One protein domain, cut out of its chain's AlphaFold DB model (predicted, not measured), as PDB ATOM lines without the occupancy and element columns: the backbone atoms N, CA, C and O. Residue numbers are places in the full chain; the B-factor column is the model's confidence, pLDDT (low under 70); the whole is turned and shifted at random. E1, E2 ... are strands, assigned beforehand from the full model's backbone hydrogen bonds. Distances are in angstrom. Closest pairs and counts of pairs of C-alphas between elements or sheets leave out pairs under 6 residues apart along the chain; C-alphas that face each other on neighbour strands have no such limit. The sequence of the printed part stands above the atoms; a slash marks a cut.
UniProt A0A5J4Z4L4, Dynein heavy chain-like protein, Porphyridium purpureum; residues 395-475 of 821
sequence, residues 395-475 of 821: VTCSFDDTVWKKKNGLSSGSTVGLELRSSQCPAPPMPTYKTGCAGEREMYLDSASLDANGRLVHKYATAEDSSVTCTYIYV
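This is residues 395 to 475 of the 821 residues of the protein "Dynein heavy chain-like protein" of Porphyridium purpureum (UniProt A0A5J4Z4L4). One strongly twisted sheet of five strands makes a wall, and over one of its faces run the loop stretches 395 to 403 and 421 to 443 with the small strand E3 among them; the other face is bare. The printed part has 81 residues, with no named helix and six named strands, E1 to E6 in chain order. The sheet runs E1 E2 E6 E5 E4 and is mixed; the class is all strand, with 37 of the 81 residues in named elements. The whole is compact, with a radius of gyration of the C-alphas of 12.8 A and spans of 39 by 28 by 22 A.

Find C-alpha 404 at (-9.816, 3.594, 128.678); from there E1, residues 404 to 412, runs 17.0 A and bends by 94 degrees at residue 409. E2 is residues 415 to 420, 16.3 A; E3 is 432 to 434, 7.1 A; E4 is 444 to 450, 18.3 A; E5 is 456 to 461, 16.6 A. E6, residues 469 to 474, runs 16.1 A to C-alpha 474 at (-13.341, 10.735, 123.503).

Look first at E6 and E2, parallel at 31 degrees, with N 416 and O 471 2.8 A apart. The hairpin E1 and E2 is antiparallel at 148 degrees; N 405 and O 419 are 2.8 A apart. E4, E5 and E6 form a meander, each strand the antiparallel neighbour of the one before: N 446 and O 459 are 2.8 A apart, as are N 460 and O 470. E3 pairs with no named strand, but its residues 432 to 433 pair antiparallel with residues 395 to 396 and with 441 to 442.

The two C-alphas farthest apart, those of Cys 437 and Asn 453, are 40.4 A apart. The printed part has no cut, and the link from E2 to E3, 11 residues, is long. Mean pLDDT of the printed part is 88.9; residue 423 is under 70.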
ATOM      1  N   VAL A 395     -28.966  -1.628 130.590       88.62
ATOM      2  CA  VAL A 395     -28.120  -1.030 129.549       88.62
ATOM      3  C   VAL A 395     -26.764  -0.729 130.162       88.62
ATOM      4  O   VAL A 395     -26.622   0.181 130.982       88.62
ATOM      5  N   THR A 396     -25.758  -1.506 129.780       92.44
ATOM      6  CA  THR A 396     -24.408  -1.402 130.324       92.44
ATOM      7  C   THR A 396     -23.500  -0.765 129.284       92.44
ATOM      8  O   THR A 396     -22.999  -1.426 128.378       92.44
ATOM      9  N   CYS A 397     -23.236   0.535 129.442       93.62
ATOM     10  CA  CYS A 397     -22.226   1.245 128.652       93.62
ATOM     11  C   CYS A 397     -20.807   0.841 129.104       93.62
ATOM     12  O   CYS A 397     -20.066   1.626 129.704       93.62
ATOM     13  N   SER A 398     -20.464  -0.424 128.865       92.88
ATOM     14  CA  SER A 398     -19.178  -1.055 129.140       92.88
ATOM     15  C   SER A 398     -18.070  -0.469 128.260       92.88
ATOM     16  O   SER A 398     -18.302   0.116 127.201       92.88
ATOM     17  N   PHE A 399     -16.837  -0.576 128.734       92.38
ATOM     18  CA  PHE A 399     -15.626  -0.253 127.990       92.38
ATOM     19  C   PHE A 399     -14.461  -0.998 128.645       92.38
ATOM     20  O   PHE A 399     -14.510  -1.285 129.843       92.38
ATOM     21  N   ASP A 400     -13.414  -1.291 127.879       91.12
ATOM     22  CA  ASP A 400     -12.181  -1.860 128.423       91.12
ATOM     23  C   ASP A 400     -11.483  -0.813 129.307       91.12
ATOM     24  O   ASP A 400     -11.012   0.217 128.816       91.12
ATOM     25  N   ASP A 401     -11.438  -1.055 130.618       90.31
ATOM     26  CA  ASP A 401     -10.842  -0.138 131.587       90.31
ATOM     27  C   ASP A 401      -9.310  -0.241 131.659       90.31
ATOM     28  O   ASP A 401      -8.677   0.594 132.303       90.31
ATOM     29  N   THR A 402      -8.688  -1.205 130.979       89.00
ATOM     30  CA  THR A 402      -7.231  -1.263 130.792       89.00
ATOM     31  C   THR A 402      -6.781  -0.290 129.702       89.00
ATOM     32  O   THR A 402      -5.727   0.339 129.825       89.00
ATOM     33  N   VAL A 403      -7.628  -0.098 128.687       88.25
ATOM     34  CA  VAL A 403      -7.424   0.812 127.553       88.25
ATOM     35  C   VAL A 403      -7.933   2.219 127.868       88.25
ATOM     36  O   VAL A 403      -7.232   3.206 127.638       88.25
ATOM     37  N   TRP A 404      -9.132   2.327 128.437       91.38
ATOM     38  CA  TRP A 404      -9.816   3.594 128.678       91.38
ATOM     39  C   TRP A 404      -9.903   3.940 130.169       91.38
ATOM     40  O   TRP A 404      -9.939   3.099 131.070       91.38
ATOM     41  N   LYS A 405      -9.949   5.233 130.464       92.25
ATOM     42  CA  LYS A 405     -10.160   5.787 131.797       92.25
ATOM     43  C   LYS A 405     -11.383   6.688 131.755       92.25
ATOM     44  O   LYS A 405     -11.463   7.614 130.957       92.25
ATOM     45  N   LYS A 406     -12.340   6.435 132.644       93.00
ATOM     46  CA  LYS A 406     -13.526   7.283 132.783       93.00
ATOM     47  C   LYS A 406     -13.105   8.677 133.252       93.00
ATOM     48  O   LYS A 406     -12.499   8.805 134.320       93.00
ATOM     49  N   LYS A 407     -13.416   9.722 132.484       91.44
ATOM     50  CA  LYS A 407     -13.097  11.100 132.871       91.44
ATOM     51  C   LYS A 407     -14.119  11.619 133.877       91.44
ATOM     52  O   LYS A 407     -15.309  11.753 133.581       91.44
ATOM     53  N   ASN A 408     -13.635  11.935 135.078       86.19
ATOM     54  CA  ASN A 408     -14.446  12.517 136.145       86.19
ATOM     55  C   ASN A 408     -15.135  13.806 135.662       86.19
ATOM     56  O   ASN A 408     -14.491  14.670 135.070       86.19
ATOM     57  N   GLY A 409     -16.440  13.930 135.925       84.12
ATOM     58  CA  GLY A 409     -17.255  15.094 135.550       84.12
ATOM     59  C   GLY A 409     -17.930  15.034 134.170       84.12
ATOM     60  O   GLY A 409     -18.787  15.863 133.904       84.12
ATOM     61  N   LEU A 410     -17.609  14.049 133.321       79.75
ATOM     62  CA  LEU A 410     -18.192  13.867 131.975       79.75
ATOM     63  C   LEU A 410     -19.096  12.626 131.864       79.75
ATOM     64  O   LEU A 410     -19.298  12.084 130.782       79.75
ATOM     65  N   SER A 411     -19.588  12.112 132.993       79.12
ATOM     66  CA  SER A 411     -20.402  10.893 133.034       79.12
ATOM     67  C   SER A 411     -21.735  11.144 133.725       79.12
ATOM     68  O   SER A 411     -21.780  11.258 134.950       79.12
ATOM     69  N   SER A 412     -22.810  11.209 132.944       80.81
ATOM     70  CA  SER A 412     -24.178  11.429 133.420       80.81
ATOM     71  C   SER A 412     -25.152  10.580 132.609       80.81
ATOM     72  O   SER A 412     -25.196  10.697 131.383       80.81
ATOM     73  N   GLY A 413     -25.934   9.736 133.288       85.81
ATOM     74  CA  GLY A 413     -26.832   8.790 132.627       85.81
ATOM     75  C   GLY A 413     -26.068   7.873 131.670       85.81
ATOM     76  O   GLY A 413     -25.066   7.273 132.056       85.81
ATOM     77  N   SER A 414     -26.520   7.809 130.419       86.50
ATOM     78  CA  SER A 414     -25.925   6.981 129.368       86.50
ATOM     79  C   SER A 414     -24.756   7.634 128.611       86.50
ATOM     80  O   SER A 414     -24.235   7.053 127.659       86.50
ATOM     81  N   THR A 415     -24.315   8.831 129.020       89.19
ATOM     82  CA  THR A 415     -23.106   9.469 128.473       89.19
ATOM     83  C   THR A 415     -21.884   9.143 129.329       89.19
ATOM     84  O   THR A 415     -21.915   9.310 130.551       89.19
ATOM     85  N   VAL A 416     -20.793   8.711 128.692       90.31
ATOM     86  CA  VAL A 416     -19.526   8.316 129.320       90.31
ATOM     87  C   VAL A 416     -18.352   9.025 128.635       90.31
ATOM     88  O   VAL A 416     -17.985   8.714 127.505       90.31
ATOM     89  N   GLY A 417     -17.711   9.966 129.330       90.88
ATOM     90  CA  GLY A 417     -16.430  10.528 128.891       90.88
ATOM     91  C   GLY A 417     -15.273   9.543 129.078       90.88
ATOM     92  O   GLY A 417     -15.036   9.089 130.202       90.88
ATOM     93  N   LEU A 418     -14.532   9.259 128.005       89.75
ATOM     94  CA  LEU A 418     -13.363   8.376 127.990       89.75
ATOM     95  C   LEU A 418     -12.075   9.157 127.678       89.75
ATOM     96  O   LEU A 418     -12.002   9.917 126.718       89.75
ATOM     97  N   GLU A 419     -11.059   8.932 128.499       91.12
ATOM     98  CA  GLU A 419      -9.669   9.384 128.368       91.12
ATOM     99  C   GLU A 419      -8.814   8.144 128.043       91.12
ATOM    100  O   GLU A 419      -9.019   7.079 128.636       91.12
ATOM    101  N   LEU A 420      -7.905   8.223 127.077       89.12
ATOM    102  CA  LEU A 420      -7.119   7.082 126.601       89.12
ATOM    103  C   LEU A 420      -5.905   6.858 127.518       89.12
ATOM    104  O   LEU A 420      -5.106   7.765 127.745       89.12
ATOM    105  N   ARG A 421      -5.732   5.647 128.067       85.44
ATOM    106  CA  ARG A 421      -4.660   5.369 129.046       85.44
ATOM    107  C   ARG A 421      -3.277   5.162 128.437       85.44
ATOM    108  O   ARG A 421      -2.287   5.301 129.152       85.44
ATOM    109  N   SER A 422      -3.197   4.758 127.173       77.62
ATOM    110  CA  SER A 422      -1.940   4.373 126.527       77.62
ATOM    111  C   SER A 422      -1.894   4.822 125.070       77.62
ATOM    112  O   SER A 422      -2.926   5.018 124.444       77.62
ATOM    113  N   SER A 423      -0.695   4.921 124.504       67.50
ATOM    114  CA  SER A 423      -0.493   5.216 123.081       67.50
ATOM    115  C   SER A 423      -0.834   4.047 122.141       67.50
ATOM    116  O   SER A 423      -0.556   4.129 120.947       67.50
ATOM    117  N   GLN A 424      -1.389   2.943 122.652       73.88
ATOM    118  CA  GLN A 424      -1.815   1.816 121.829       73.88
ATOM    119  C   GLN A 424      -3.201   2.076 121.243       73.88
ATOM    120  O   GLN A 424      -4.098   2.573 121.919       73.88
ATOM    121  N   CYS A 425      -3.364   1.698 119.978       81.31
ATOM    122  CA  CYS A 425      -4.599   1.844 119.229       81.31
ATOM    123  C   CYS A 425      -5.771   1.136 119.924       81.31
ATOM    124  O   CYS A 425      -5.794  -0.099 119.954       81.31
ATOM    125  N   PRO A 426      -6.738   1.882 120.485       84.44
ATOM    126  CA  PRO A 426      -7.733   1.287 121.360       84.44
ATOM    127  C   PRO A 426      -8.716   0.398 120.586       84.44
ATOM    128  O   PRO A 426      -8.906   0.537 119.375       84.44
ATOM    129  N   ALA A 427      -9.393  -0.509 121.285       84.75
ATOM    130  CA  ALA A 427     -10.666  -1.025 120.794       84.75
ATOM    131  C   ALA A 427     -11.748   0.057 121.000       84.75
ATOM    132  O   ALA A 427     -11.739   0.718 122.050       84.75
ATOM    133  N   PRO A 428     -12.669   0.276 120.040       84.00
ATOM    134  CA  PRO A 428     -13.880   1.031 120.335       84.00
ATOM    135  C   PRO A 428     -14.649   0.318 121.463       84.00
ATOM    136  O   PRO A 428     -14.581  -0.910 121.565       84.00
ATOM    137  N   PRO A 429     -15.352   1.053 122.338       90.56
ATOM    138  CA  PRO A 429     -16.187   0.439 123.355       90.56
ATOM    139  C   PRO A 429     -17.302  -0.368 122.681       90.56
ATOM    140  O   PRO A 429     -17.890   0.078 121.701       90.56
ATOM    141  N   MET A 430     -17.592  -1.545 123.231       90.62
ATOM    142  CA  MET A 430     -18.676  -2.426 122.793       90.62
ATOM    143  C   MET A 430     -19.745  -2.465 123.896       90.62
ATOM    144  O   MET A 430     -19.759  -3.405 124.691       90.62
ATOM    145  N   PRO A 431     -20.583  -1.412 124.020       94.69
ATOM    146  CA  PRO A 431     -21.698  -1.396 124.963       94.69
ATOM    147  C   PRO A 431     -22.644  -2.575 124.745       94.69
ATOM    148  O   PRO A 431     -22.944  -2.952 123.608       94.69
ATOM    149  N   THR A 432     -23.178  -3.095 125.845       94.25
ATOM    150  CA  THR A 432     -24.104  -4.225 125.847       94.25
ATOM    151  C   THR A 432     -25.420  -3.888 126.543       94.25
ATOM    152  O   THR A 432     -25.499  -3.010 127.406       94.25
ATOM    153  N   TYR A 433     -26.483  -4.594 126.174       93.62
ATOM    154  CA  TYR A 433     -27.800  -4.494 126.801       93.62
ATOM    155  C   TYR A 433     -28.409  -5.880 127.025       93.62
ATOM    156  O   TYR A 433     -28.061  -6.851 126.348       93.62
ATOM    157  N   LYS A 434     -29.329  -5.976 127.985       91.75
ATOM    158  CA  LYS A 434     -30.153  -7.167 128.236       91.75
ATOM    159  C   LYS A 434     -31.623  -6.834 128.031       91.75
ATOM    160  O   LYS A 434     -32.091  -5.766 128.429       91.75
ATOM    161  N   THR A 435     -32.341  -7.767 127.421       88.38
ATOM    162  CA  THR A 435     -33.810  -7.745 127.310       88.38
ATOM    163  C   THR A 435     -34.389  -8.804 128.247       88.38
ATOM    164  O   THR A 435     -33.642  -9.615 128.792       88.38
ATOM    165  N   GLY A 436     -35.711  -8.844 128.432       85.06
ATOM    166  CA  GLY A 436     -36.340  -9.802 129.352       85.06
ATOM    167  C   GLY A 436     -36.183 -11.285 128.969       85.06
ATOM    168  O   GLY A 436     -36.449 -12.147 129.803       85.06
ATOM    169  N   CYS A 437     -35.759 -11.588 127.735       79.44
ATOM    170  CA  CYS A 437     -35.579 -12.961 127.239       79.44
ATOM    171  C   CYS A 437     -34.210 -13.255 126.626       79.44
ATOM    172  O   CYS A 437     -33.759 -14.394 126.708       79.44
ATOM    173  N   ALA A 438     -33.550 -12.280 125.994       77.75
ATOM    174  CA  ALA A 438     -32.233 -12.529 125.426       77.75
ATOM    175  C   ALA A 438     -31.139 -12.383 126.488       77.75
ATOM    176  O   ALA A 438     -31.215 -11.523 127.370       77.75
ATOM    177  N   GLY A 439     -30.072 -13.168 126.325       86.25
ATOM    178  CA  GLY A 439     -28.794 -12.887 126.966       86.25
ATOM    179  C   GLY A 439     -28.231 -11.515 126.575       86.25
ATOM    180  O   GLY A 439     -28.851 -10.720 125.868       86.25
ATOM    181  N   GLU A 440     -27.024 -11.235 127.049       92.25
ATOM    182  CA  GLU A 440     -26.333  -9.978 126.775       92.25
ATOM    183  C   GLU A 440     -26.093  -9.791 125.264       92.25
ATOM    184  O   GLU A 440     -25.482 -10.643 124.622       92.25
ATOM    185  N   ARG A 441     -26.607  -8.693 124.694       91.50
ATOM    186  CA  ARG A 441     -26.492  -8.331 123.272       91.50
ATOM    187  C   ARG A 441     -25.636  -7.081 123.102       91.50
ATOM    188  O   ARG A 441     -25.700  -6.171 123.924       91.50
ATOM    189  N   GLU A 442     -24.878  -7.011 122.014       93.19
ATOM    190  CA  GLU A 442     -24.102  -5.823 121.636       93.19
ATOM    191  C   GLU A 442     -25.006  -4.736 121.033       93.19
ATOM    192  O   GLU A 442     -25.890  -5.024 120.221       93.19
ATOM    193  N   MET A 443     -24.781  -3.474 121.404       93.69
ATOM    194  CA  MET A 443     -25.394  -2.317 120.738       93.69
ATOM    195  C   MET A 443     -24.587  -1.950 119.485       93.69
ATOM    196  O   MET A 443     -23.357  -2.025 119.487       93.69
ATOM    197  N   TYR A 444     -25.249  -1.493 118.421       91.62
ATOM    198  CA  TYR A 444     -24.561  -1.075 117.194       91.62
ATOM    199  C   TYR A 444     -24.172   0.408 117.248       91.62
ATOM    200  O   TYR A 444     -24.828   1.207 117.917       91.62
ATOM    201  N   LEU A 445     -23.113   0.792 116.525       92.12
ATOM    202  CA  LEU A 445     -22.725   2.195 116.351       92.12
ATOM    203  C   LEU A 445     -23.753   2.904 115.450       92.12
ATOM    204  O   LEU A 445     -23.796   2.661 114.246       92.12
ATOM    205  N   ASP A 446     -24.567   3.769 116.051       93.12
ATOM    206  CA  ASP A 446     -25.627   4.560 115.416       93.12
ATOM    207  C   ASP A 446     -25.049   5.779 114.687       93.12
ATOM    208  O   ASP A 446     -25.379   6.051 113.536       93.12
ATOM    209  N   SER A 447     -24.133   6.505 115.335       90.25
ATOM    210  CA  SER A 447     -23.470   7.659 114.723       90.25
ATOM    211  C   SER A 447     -22.094   7.959 115.320       90.25
ATOM    212  O   SER A 447     -21.818   7.700 116.493       90.25
ATOM    213  N   ALA A 448     -21.227   8.536 114.486       88.44
ATOM    214  CA  ALA A 448     -19.925   9.073 114.862       88.44
ATOM    215  C   ALA A 448     -19.835  10.531 114.386       88.44
ATOM    216  O   ALA A 448     -19.967  10.802 113.193       88.44
ATOM    217  N   SER A 449     -19.644  11.469 115.310       91.12
ATOM    218  CA  SER A 449     -19.622  12.912 115.036       91.12
ATOM    219  C   SER A 449     -18.560  13.624 115.875       91.12
ATOM    220  O   SER A 449     -17.980  13.029 116.780       91.12
ATOM    221  N   LEU A 450     -18.279  14.893 115.572       87.69
ATOM    222  CA  LEU A 450     -17.459  15.744 116.435       87.69
ATOM    223  C   LEU A 450     -18.363  16.637 117.298       87.69
ATOM    224  O   LEU A 450     -19.347  17.182 116.796       87.69
ATOM    225  N   ASP A 451     -18.033  16.802 118.580       91.12
ATOM    226  CA  ASP A 451     -18.666  17.805 119.443       91.12
ATOM    227  C   ASP A 451     -18.191  19.230 119.093       91.12
ATOM    228  O   ASP A 451     -17.281  19.438 118.288       91.12
ATOM    229  N   ALA A 452     -18.776  20.240 119.744       90.25
ATOM    230  CA  ALA A 452     -18.390  21.643 119.559       90.25
ATOM    231  C   ALA A 452     -16.929  21.966 119.961       90.25
ATOM    232  O   ALA A 452     -16.448  23.059 119.679       90.25
ATOM    233  N   ASN A 453     -16.223  21.036 120.616       89.31
ATOM    234  CA  ASN A 453     -14.810  21.131 120.981       89.31
ATOM    235  C   ASN A 453     -13.903  20.319 120.032       89.31
ATOM    236  O   ASN A 453     -12.714  20.181 120.310       89.31
ATOM    237  N   GLY A 454     -14.444  19.739 118.954       86.44
ATOM    238  CA  GLY A 454     -13.708  18.876 118.025       86.44
ATOM    239  C   GLY A 454     -13.414  17.466 118.554       86.44
ATOM    240  O   GLY A 454     -12.618  16.751 117.943       86.44
ATOM    241  N   ARG A 455     -14.030  17.049 119.667       90.06
ATOM    242  CA  ARG A 455     -13.883  15.700 120.238       90.06
ATOM    243  C   ARG A 455     -14.777  14.713 119.520       90.06
ATOM    244  O   ARG A 455     -15.925  15.031 119.231       90.06
ATOM    245  N   LEU A 456     -14.295  13.491 119.308       87.94
ATOM    246  CA  LEU A 456     -15.140  12.437 118.759       87.94
ATOM    247  C   LEU A 456     -16.226  12.044 119.767       87.94
ATOM    248  O   LEU A 456     -15.958  11.833 120.953       87.94
ATOM    249  N   VAL A 457     -17.445  11.908 119.263       92.69
ATOM    250  CA  VAL A 457     -18.606  11.374 119.960       92.69
ATOM    251  C   VAL A 457     -19.081  10.154 119.186       92.69
ATOM    252  O   VAL A 457     -19.414  10.248 118.005       92.69
ATOM    253  N   HIS A 458     -19.112   9.000 119.845       93.50
ATOM    254  CA  HIS A 458     -19.769   7.801 119.332       93.50
ATOM    255  C   HIS A 458     -21.067   7.579 120.080       93.50
ATOM    256  O   HIS A 458     -21.067   7.462 121.304       93.50
ATOM    257  N   LYS A 459     -22.162   7.467 119.342       94.56
ATOM    258  CA  LYS A 459     -23.466   7.095 119.869       94.56
ATOM    259  C   LYS A 459     -23.780   5.684 119.395       94.56
ATOM    260  O   LYS A 459     -23.736   5.412 118.199       94.56
ATOM    261  N   TYR A 460     -24.079   4.799 120.333       94.62
ATOM    262  CA  TYR A 460     -24.524   3.430 120.086       94.62
ATOM    263  C   TYR A 460     -26.006   3.318 120.434       94.62
ATOM    264  O   TYR A 460     -26.441   3.973 121.381       94.62
ATOM    265  N   ALA A 461     -26.763   2.489 119.719       94.12
ATOM    266  CA  ALA A 461     -28.194   2.262 119.939       94.12
ATOM    267  C   ALA A 461     -28.539   0.761 119.965       94.12
ATOM    268  O   ALA A 461     -27.784  -0.070 119.453       94.12
ATOM    269  N   THR A 462     -29.677   0.405 120.572       92.94
ATOM    270  CA  THR A 462     -30.241  -0.955 120.447       92.94
ATOM    271  C   THR A 462     -31.042  -1.082 119.151       92.94
ATOM    272  O   THR A 462     -31.560  -0.085 118.648       92.94
ATOM    273  N   ALA A 463     -31.138  -2.290 118.588       88.19
ATOM    274  CA  ALA A 463     -31.889  -2.526 117.348       88.19
ATOM    275  C   ALA A 463     -33.410  -2.465 117.567       88.19
ATOM    276  O   ALA A 463     -34.170  -2.214 116.634       88.19
ATOM    277  N   GLU A 464     -33.844  -2.702 118.801       87.50
ATOM    278  CA  GLU A 464     -35.230  -2.726 119.238       87.50
ATOM    279  C   GLU A 464     -35.741  -1.334 119.648       87.50
ATOM    280  O   GLU A 464     -36.911  -1.037 119.419       87.50
ATOM    281  N   ASP A 465     -34.883  -0.479 120.220       86.50
ATOM    282  CA  ASP A 465     -35.225   0.879 120.657       86.50
ATOM    283  C   ASP A 465     -34.053   1.871 120.482       86.50
ATOM    284  O   ASP A 465     -33.037   1.826 121.185       86.50
ATOM    285  N   SER A 466     -34.228   2.832 119.568       87.00
ATOM    286  CA  SER A 466     -33.267   3.908 119.288       87.00
ATOM    287  C   SER A 466     -33.207   5.012 120.356       87.00
ATOM    288  O   SER A 466     -32.357   5.899 120.264       87.00
ATOM    289  N   SER A 467     -34.114   5.017 121.338       87.12
ATOM    290  CA  SER A 467     -34.054   5.916 122.501       87.12
ATOM    291  C   SER A 467     -33.001   5.455 123.517       87.12
ATOM    292  O   SER A 467     -32.338   6.276 124.158       87.12
ATOM    293  N   VAL A 468     -32.770   4.141 123.591       89.06
ATOM    294  CA  VAL A 468     -31.772   3.516 124.456       89.06
ATOM    295  C   VAL A 468     -30.396   3.613 123.806       89.06
ATOM    296  O   VAL A 468     -30.059   2.853 122.897       89.06
ATOM    297  N   THR A 469     -29.595   4.582 124.261       94.50
ATOM    298  CA  THR A 469     -28.333   4.932 123.595       94.50
ATOM    299  C   THR A 469     -27.176   5.160 124.560       94.50
ATOM    300  O   THR A 469     -27.285   5.970 125.479       94.50
ATOM    301  N   CYS A 470     -26.041   4.493 124.326       95.50
ATOM    302  CA  CYS A 470     -24.777   4.761 125.018       95.50
ATOM    303  C   CYS A 470     -23.963   5.777 124.211       95.50
ATOM    304  O   CYS A 470     -23.665   5.544 123.040       95.50
ATOM    305  N   THR A 471     -23.593   6.900 124.827       95.25
ATOM    306  CA  THR A 471     -22.823   7.968 124.171       95.25
ATOM    307  C   THR A 471     -21.429   8.064 124.779       95.25
ATOM    308  O   THR A 471     -21.286   8.385 125.957       95.25
ATOM    309  N   TYR A 472     -20.392   7.826 123.985       93.81
ATOM    310  CA  TYR A 472     -18.996   7.921 124.402       93.81
ATOM    311  C   TYR A 472     -18.361   9.182 123.836       93.81
ATOM    312  O   TYR A 472     -18.405   9.407 122.629       93.81
ATOM    313  N   ILE A 473     -17.759   9.992 124.706       92.25
ATOM    314  CA  ILE A 473     -17.042  11.213 124.319       92.25
ATOM    315  C   ILE A 473     -15.554  10.971 124.537       92.25
ATOM    316  O   ILE A 473     -15.114  10.824 125.680       92.25
ATOM    317  N   TYR A 474     -14.783  10.944 123.455       90.56
ATOM    318  CA  TYR A 474     -13.341  10.735 123.503       90.56
ATOM    319  C   TYR A 474     -12.637  12.061 123.759       90.56
ATOM    320  O   TYR A 474     -12.764  13.021 123.003       90.56
ATOM    321  N   VAL A 475     -11.946  12.131 124.886       87.75
ATOM    322  CA  VAL A 475     -11.373  13.370 125.417       87.75
ATOM    323  C   VAL A 475     -10.075  13.743 124.717       87.75
ATOM    324  O   VAL A 475      -9.830  14.930 124.500       87.75
TER     325      VAL A 475